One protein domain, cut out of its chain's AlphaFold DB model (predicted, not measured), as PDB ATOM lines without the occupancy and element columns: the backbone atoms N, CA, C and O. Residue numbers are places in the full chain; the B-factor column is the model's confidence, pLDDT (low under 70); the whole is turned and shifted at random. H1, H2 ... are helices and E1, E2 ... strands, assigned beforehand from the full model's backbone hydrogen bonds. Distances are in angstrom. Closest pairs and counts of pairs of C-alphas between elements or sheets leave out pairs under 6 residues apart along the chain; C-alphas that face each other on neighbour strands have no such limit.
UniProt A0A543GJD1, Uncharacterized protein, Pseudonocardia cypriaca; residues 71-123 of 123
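What this domain is: This is residues 71 to 123 of the 123 residues of an uncharacterized protein of Pseudonocardia cypriaca (UniProt A0A543GJD1). With little regular structure, this is a small hairpin, E1 and E2, with the short helix H1 toward one end of the longest axis and a tail, residues 113 to 123, sticking out to the other. The 53 printed residues hold H1, E1 and E2 in that order, 14 residues of mixed class, in one antiparallel sheet, E1 - E2, and one helix. The whole is only just extended, close to loose, with a radius of gyration of the C-alphas of 15.0 A, spanning 53 by 27 by 12 A.

Where its parts are: After residues 71 to 84, find C-alpha 85 at (21.464, 5.279, -55.836), where H1, residues 85 to 90, begins its 9.0 A. E1, residues 94 to 97, covers 10.7 A; E2, residues 104 to 107, covers 10.4 A and ends at C-alpha 107, (25.400, 21.569, -49.220).

How they stand to each other: Look at the hairpin E1 and E2, antiparallel at 164 degrees: N 94 and O 107 are within hydrogen-bond range at 2.8 A. Residues 76 to 77 pair antiparallel with 94 to 95 of E1. H1 is apart from E2; its O i to N i+4 pairs are within hydrogen-bond range.

The domain as a whole: The C-alphas of Pro 85 and Arg 123, the two farthest apart, are 53.4 A apart. The printed part has no cut and no long link. The pLDDT is under 70 at residues 88 to 89, 91 and 113 to 123.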
ATOM      1  N   ASP A  71      34.708  25.403 -35.760       94.00
ATOM      2  CA  ASP A  71      35.852  25.308 -36.671       94.00
ATOM      3  C   ASP A  71      35.609  24.147 -37.638       94.00
ATOM      4  O   ASP A  71      35.537  22.986 -37.226       94.00
ATOM      5  N   TYR A  72      35.391  24.465 -38.912       93.75
ATOM      6  CA  TYR A  72      35.019  23.495 -39.936       93.75
ATOM      7  C   TYR A  72      36.174  23.179 -40.876       93.75
ATOM      8  O   TYR A  72      36.845  24.077 -41.390       93.75
ATOM      9  N   SER A  73      36.268  21.904 -41.255       91.69
ATOM     10  CA  SER A  73      37.052  21.476 -42.405       91.69
ATOM     11  C   SER A  73      36.649  22.242 -43.677       91.69
ATOM     12  O   SER A  73      35.505  22.697 -43.811       91.69
ATOM     13  N   PRO A  74      37.532  22.300 -44.689       92.31
ATOM     14  CA  PRO A  74      37.126  22.648 -46.043       92.31
ATOM     15  C   PRO A  74      35.937  21.798 -46.518       92.31
ATOM     16  O   PRO A  74      35.726  20.673 -46.056       92.31
ATOM     17  N   TRP A  75      35.177  22.325 -47.477       91.50
ATOM     18  CA  TRP A  75      34.140  21.553 -48.159       91.50
ATOM     19  C   TRP A  75      34.770  20.446 -49.008       91.50
ATOM     20  O   TRP A  75      35.620  20.702 -49.864       91.50
ATOM     21  N   HIS A  76      34.309  19.217 -48.807       89.31
ATOM     22  CA  HIS A  76      34.750  18.034 -49.532       89.31
ATOM     23  C   HIS A  76      33.594  17.451 -50.364       89.31
ATOM     24  O   HIS A  76      32.465  17.370 -49.878       89.31
ATOM     25  N   PRO A  77      33.831  17.025 -51.618       86.31
ATOM     26  CA  PRO A  77      32.815  16.345 -52.413       86.31
ATOM     27  C   PRO A  77      32.588  14.923 -51.898       86.31
ATOM     28  O   PRO A  77      33.542  14.226 -51.547       86.31
ATOM     29  N   CYS A  78      31.333  14.458 -51.893       83.31
ATOM     30  CA  CYS A  78      31.006  13.100 -51.466       83.31
ATOM     31  C   CYS A  78      31.838  12.065 -52.239       83.31
ATOM     32  O   CYS A  78      31.761  11.980 -53.467       83.31
ATOM     33  N   ALA A  79      32.561  11.196 -51.523       82.62
ATOM     34  CA  ALA A  79      33.347  10.095 -52.096       82.62
ATOM     35  C   ALA A  79      32.476   8.984 -52.738       82.62
ATOM     36  O   ALA A  79      32.944   7.879 -53.004       82.62
ATOM     37  N   CYS A  80      31.196   9.278 -52.991       84.00
ATOM     38  CA  CYS A  80      30.149   8.344 -53.374       84.00
ATOM     39  C   CYS A  80      30.360   7.728 -54.760       84.00
ATOM     40  O   CYS A  80      29.896   6.617 -55.002       84.00
ATOM     41  N   GLN A  81      31.067   8.421 -55.666       77.94
ATOM     42  CA  GLN A  81      31.308   7.993 -57.056       77.94
ATOM     43  C   GLN A  81      30.018   7.553 -57.791       77.94
ATOM     44  O   GLN A  81      30.061   6.666 -58.639       77.94
ATOM     45  N   GLY A  82      28.858   8.111 -57.422       74.12
ATOM     46  CA  GLY A  82      27.543   7.702 -57.937       74.12
ATOM     47  C   GLY A  82      27.063   6.305 -57.505       74.12
ATOM     48  O   GLY A  82      26.068   5.823 -58.032       74.12
ATOM     49  N   ARG A  83      27.745   5.631 -56.566       81.88
ATOM     50  CA  ARG A  83      27.399   4.267 -56.107       81.88
ATOM     51  C   ARG A  83      26.229   4.221 -55.122       81.88
ATOM     52  O   ARG A  83      25.656   3.155 -54.924       81.88
ATOM     53  N   VAL A  84      25.895   5.349 -54.495       81.75
ATOM     54  CA  VAL A  84      24.681   5.508 -53.681       81.75
ATOM     55  C   VAL A  84      23.543   5.886 -54.639       81.75
ATOM     56  O   VAL A  84      23.644   6.953 -55.248       81.75
ATOM     57  N   PRO A  85      22.486   5.060 -54.807       80.69
ATOM     58  CA  PRO A  85      21.464   5.279 -55.836       80.69
ATOM     59  C   PRO A  85      20.789   6.654 -55.763       80.69
ATOM     60  O   PRO A  85      20.653   7.323 -56.785       80.69
ATOM     61  N   ASP A  86      20.459   7.120 -54.559       77.12
ATOM     62  CA  ASP A  86      19.833   8.431 -54.354       77.12
ATOM     63  C   ASP A  86      20.759   9.575 -54.804       77.12
ATOM     64  O   ASP A  86      20.330  10.511 -55.478       77.12
ATOM     65  N   HIS A  87      22.066   9.464 -54.545       76.81
ATOM     66  CA  HIS A  87      23.051  10.457 -54.987       76.81
ATOM     67  C   HIS A  87      23.295  10.419 -56.506       76.81
ATOM     68  O   HIS A  87      23.839  11.372 -57.060       76.81
ATOM     69  N   ALA A  88      22.906   9.351 -57.211       69.69
ATOM     70  CA  ALA A  88      22.952   9.318 -58.674       69.69
ATOM     71  C   ALA A  88      21.791  10.106 -59.314       69.69
ATOM     72  O   ALA A  88      21.934  10.597 -60.432       69.69
ATOM     73  N   LEU A  89      20.663  10.244 -58.605       68.94
ATOM     74  CA  LEU A  89      19.479  10.988 -59.054       68.94
ATOM     75  C   LEU A  89      19.516  12.465 -58.640       68.94
ATOM     76  O   LEU A  89      19.124  13.323 -59.429       68.94
ATOM     77  N   TYR A  90      19.999  12.759 -57.429       70.75
ATOM     78  CA  TYR A  90      20.004  14.113 -56.851       70.75
ATOM     79  C   TYR A  90      21.406  14.758 -56.768       70.75
ATOM     80  O   TYR A  90      21.517  15.939 -56.452       70.75
ATOM     81  N   GLY A  91      22.469  14.008 -57.090       67.25
ATOM     82  CA  GLY A  91      23.877  14.432 -57.036       67.25
ATOM     83  C   GLY A  91      24.633  13.972 -55.772       67.25
ATOM     84  O   GLY A  91      24.075  13.933 -54.677       67.25
ATOM     85  N   CYS A  92      25.932  13.641 -55.899       76.38
ATOM     86  CA  CYS A  92      26.859  13.530 -54.756       76.38
ATOM     87  C   CYS A  92      27.098  14.962 -54.192       76.38
ATOM     88  O   CYS A  92      27.842  15.723 -54.811       76.38
ATOM     89  N   GLY A  93      26.497  15.338 -53.053       82.81
ATOM     90  CA  GLY A  93      26.659  16.669 -52.428       82.81
ATOM     91  C   GLY A  93      28.064  16.978 -51.878       82.81
ATOM     92  O   GLY A  93      28.965  16.132 -51.904       82.81
ATOM     93  N   LEU A  94      28.246  18.192 -51.355       87.69
ATOM     94  CA  LEU A  94      29.408  18.598 -50.561       87.69
ATOM     95  C   LEU A  94      29.129  18.378 -49.072       87.69
ATOM     96  O   LEU A  94      27.990  18.514 -48.627       87.69
ATOM     97  N   PHE A  95      30.170  18.074 -48.303       90.31
ATOM     98  CA  PHE A  95      30.109  17.958 -46.849       90.31
ATOM     99  C   PHE A  95      31.303  18.653 -46.185       90.31
ATOM    100  O   PHE A  95      32.370  18.779 -46.792       90.31
ATOM    101  N   ARG A  96      31.142  19.069 -44.930       92.38
ATOM    102  CA  ARG A  96      32.242  19.480 -44.043       92.38
ATOM    103  C   ARG A  96      31.976  19.019 -42.617       92.38
ATOM    104  O   ARG A  96      30.817  18.879 -42.226       92.38
ATOM    105  N   PHE A  97      33.040  18.789 -41.859       93.25
ATOM    106  CA  PHE A  97      32.985  18.340 -40.467       93.25
ATOM    107  C   PHE A  97      33.577  19.409 -39.559       93.25
ATOM    108  O   PHE A  97      34.544  20.065 -39.944       93.25
ATOM    109  N   CYS A  98      33.013  19.594 -38.370       94.50
ATOM    110  CA  CYS A  98      33.687  20.355 -37.332       94.50
ATOM    111  C   CYS A  98      34.902  19.555 -36.835       94.50
ATOM    112  O   CYS A  98      34.851  18.327 -36.760       94.50
ATOM    113  N   HIS A  99      36.012  20.231 -36.545       91.94
ATOM    114  CA  HIS A  99      37.231  19.572 -36.076       91.94
ATOM    115  C   HIS A  99      37.132  19.093 -34.620       91.94
ATOM    116  O   HIS A  99      37.739  18.078 -34.282       91.94
ATOM    117  N   ASP A 100      36.325  19.766 -33.793       90.19
ATOM    118  CA  ASP A 100      36.220  19.490 -32.355       90.19
ATOM    119  C   ASP A 100      34.999  18.634 -31.968       90.19
ATOM    120  O   ASP A 100      35.020  17.942 -30.950       90.19
ATOM    121  N   CYS A 101      33.914  18.672 -32.750       91.38
ATOM    122  CA  CYS A 101      32.666  17.961 -32.449       91.38
ATOM    123  C   CYS A 101      32.054  17.287 -33.686       91.38
ATOM    124  O   CYS A 101      32.381  17.617 -34.820       91.38
ATOM    125  N   ASP A 102      31.096  16.382 -33.479       88.00
ATOM    126  CA  ASP A 102      30.460  15.599 -34.555       88.00
ATOM    127  C   ASP A 102      29.511  16.396 -35.470       88.00
ATOM    128  O   ASP A 102      28.816  15.820 -36.318       88.00
ATOM    129  N   HIS A 103      29.431  17.717 -35.284       92.75
ATOM    130  CA  HIS A 103      28.616  18.556 -36.143       92.75
ATOM    131  C   HIS A 103      29.170  18.532 -37.566       92.75
ATOM    132  O   HIS A 103      30.362  18.730 -37.808       92.75
ATOM    133  N   HIS A 104      28.280  18.308 -38.519       92.00
ATOM    134  CA  HIS A 104      28.602  18.278 -39.929       92.00
ATOM    135  C   HIS A 104      27.527  19.020 -40.703       92.00
ATOM    136  O   HIS A 104      26.367  19.071 -40.301       92.00
ATOM    137  N   GLU A 105      27.922  19.575 -41.836       91.69
ATOM    138  CA  GLU A 105      27.006  20.229 -42.755       91.69
ATOM    139  C   GLU A 105      27.072  19.557 -44.118       91.69
ATOM    140  O   GLU A 105      28.114  19.039 -44.531       91.69
ATOM    141  N   THR A 106      25.951  19.609 -44.831       88.56
ATOM    142  CA  THR A 106      25.840  19.224 -46.233       88.56
ATOM    143  C   THR A 106      25.318  20.402 -47.046       88.56
ATOM    144  O   THR A 106      24.519  21.202 -46.565       88.56
ATOM    145  N   ALA A 107      25.794  20.521 -48.282       87.12
ATOM    146  CA  ALA A 107      25.400  21.569 -49.220       87.12
ATOM    147  C   ALA A 107      25.476  21.043 -50.659       87.12
ATOM    148  O   ALA A 107      26.231  20.110 -50.949       87.12
ATOM    149  N   THR A 108      24.751  21.654 -51.592       81.88
ATOM    150  CA  THR A 108      25.090  21.545 -53.017       81.88
ATOM    151  C   THR A 108      26.067  22.655 -53.414       81.88
ATOM    152  O   THR A 108      26.265  23.627 -52.689       81.88
ATOM    153  N   LEU A 109      26.668  22.549 -54.604       73.62
ATOM    154  CA  LEU A 109      27.476  23.639 -55.172       73.62
ATOM    155  C   LEU A 109      26.685  24.947 -55.363       73.62
ATOM    156  O   LEU A 109      27.304  26.004 -55.414       73.62
ATOM    157  N   ALA A 110      25.355  24.879 -55.482       75.62
ATOM    158  CA  ALA A 110      24.495  26.052 -55.629       75.62
ATOM    159  C   ALA A 110      24.169  26.735 -54.288       75.62
ATOM    160  O   ALA A 110      23.802  27.907 -54.291       75.62
ATOM    161  N   ASP A 111      24.323  26.025 -53.164       74.38
ATOM    162  CA  ASP A 111      24.049  26.544 -51.815       74.38
ATOM    163  C   ASP A 111      25.297  27.149 -51.150       74.38
ATOM    164  O   ASP A 111      25.206  27.754 -50.081       74.38
ATOM    165  N   LEU A 112      26.482  26.975 -51.751       72.69
ATOM    166  CA  LEU A 112      27.702  27.585 -51.237       72.69
ATOM    167  C   LEU A 112      27.679  29.111 -51.423       72.69
ATOM    168  O   LEU A 112      27.317  29.584 -52.502       72.69
ATOM    169  N   PRO A 113      28.164  29.891 -50.438       68.81
ATOM    170  CA  PRO A 113      28.361  31.320 -50.623       68.81
ATOM    171  C   PRO A 113      29.387  31.562 -51.736       68.81
ATOM    172  O   PRO A 113      30.561  31.194 -51.624       68.81
ATOM    173  N   THR A 114      28.945  32.195 -52.820       61.88
ATOM    174  CA  THR A 114      29.830  32.721 -53.860       61.88
ATOM    175  C   THR A 114      30.666  33.865 -53.291       61.88
ATOM    176  O   THR A 114      30.176  34.657 -52.490       61.88
ATOM    177  N   VAL A 115      31.930  33.970 -53.709       57.12
ATOM    178  CA  VAL A 115      32.876  35.000 -53.237       57.12
ATOM    179  C   VAL A 115      32.612  36.381 -53.859       57.12
ATOM    180  O   VAL A 115      33.445  36.936 -54.570       57.12
ATOM    181  N   GLU A 116      31.444  36.942 -53.556       52.41
ATOM    182  CA  GLU A 116      31.041  38.330 -53.794       52.41
ATOM    183  C   GLU A 116      30.345  38.792 -52.493       52.41
ATOM    184  O   GLU A 116      29.372  38.177 -52.077       52.41
ATOM    185  N   GLU A 117      30.810  39.784 -51.730       45.22
ATOM    186  CA  GLU A 117      31.661  40.934 -52.059       45.22
ATOM    187  C   GLU A 117      32.967  40.987 -51.229       45.22
ATOM    188  O   GLU A 117      33.018  40.480 -50.104       45.22
ATOM    189  N   PRO A 118      34.033  41.657 -51.711       43.16
ATOM    190  CA  PRO A 118      35.172  41.987 -50.863       43.16
ATOM    191  C   PRO A 118      34.749  42.958 -49.753       43.16
ATOM    192  O   PRO A 118      34.224  44.035 -50.034       43.16
ATOM    193  N   HIS A 119      35.063  42.630 -48.497       45.44
ATOM    194  CA  HIS A 119      34.964  43.579 -47.387       45.44
ATOM    195  C   HIS A 119      35.893  44.777 -47.633       45.44
ATOM    196  O   HIS A 119      37.073  44.763 -47.269       45.44
ATOM    197  N   THR A 120      35.355  45.846 -48.216       42.38
ATOM    198  CA  THR A 120      35.974  47.168 -48.196       42.38
ATOM    199  C   THR A 120      35.922  47.694 -46.766       42.38
ATOM    200  O   THR A 120      34.994  48.389 -46.356       42.38
ATOM    201  N   PHE A 121      36.948  47.350 -45.982       43.09
ATOM    202  CA  PHE A 121      37.248  48.033 -44.728       43.09
ATOM    203  C   PHE A 121      37.441  49.519 -45.031       43.09
ATOM    204  O   PHE A 121      38.477  49.933 -45.548       43.09
ATOM    205  N   GLY A 122      36.403  50.307 -44.761       44.72
ATOM    206  CA  GLY A 122      36.379  51.715 -45.121       44.72
ATOM    207  C   GLY A 122      37.401  52.530 -44.337       44.72
ATOM    208  O   GLY A 122      37.398  52.520 -43.101       44.72
ATOM    209  N   ARG A 123      38.212  53.304 -45.062       37.25
ATOM    210  CA  ARG A 123      38.742  54.583 -44.591       37.25
ATOM    211  C   ARG A 123      39.122  55.502 -45.745       37.25
ATOM    212  O   ARG A 123      39.622  54.973 -46.757       37.25
TER     213      ARG A 123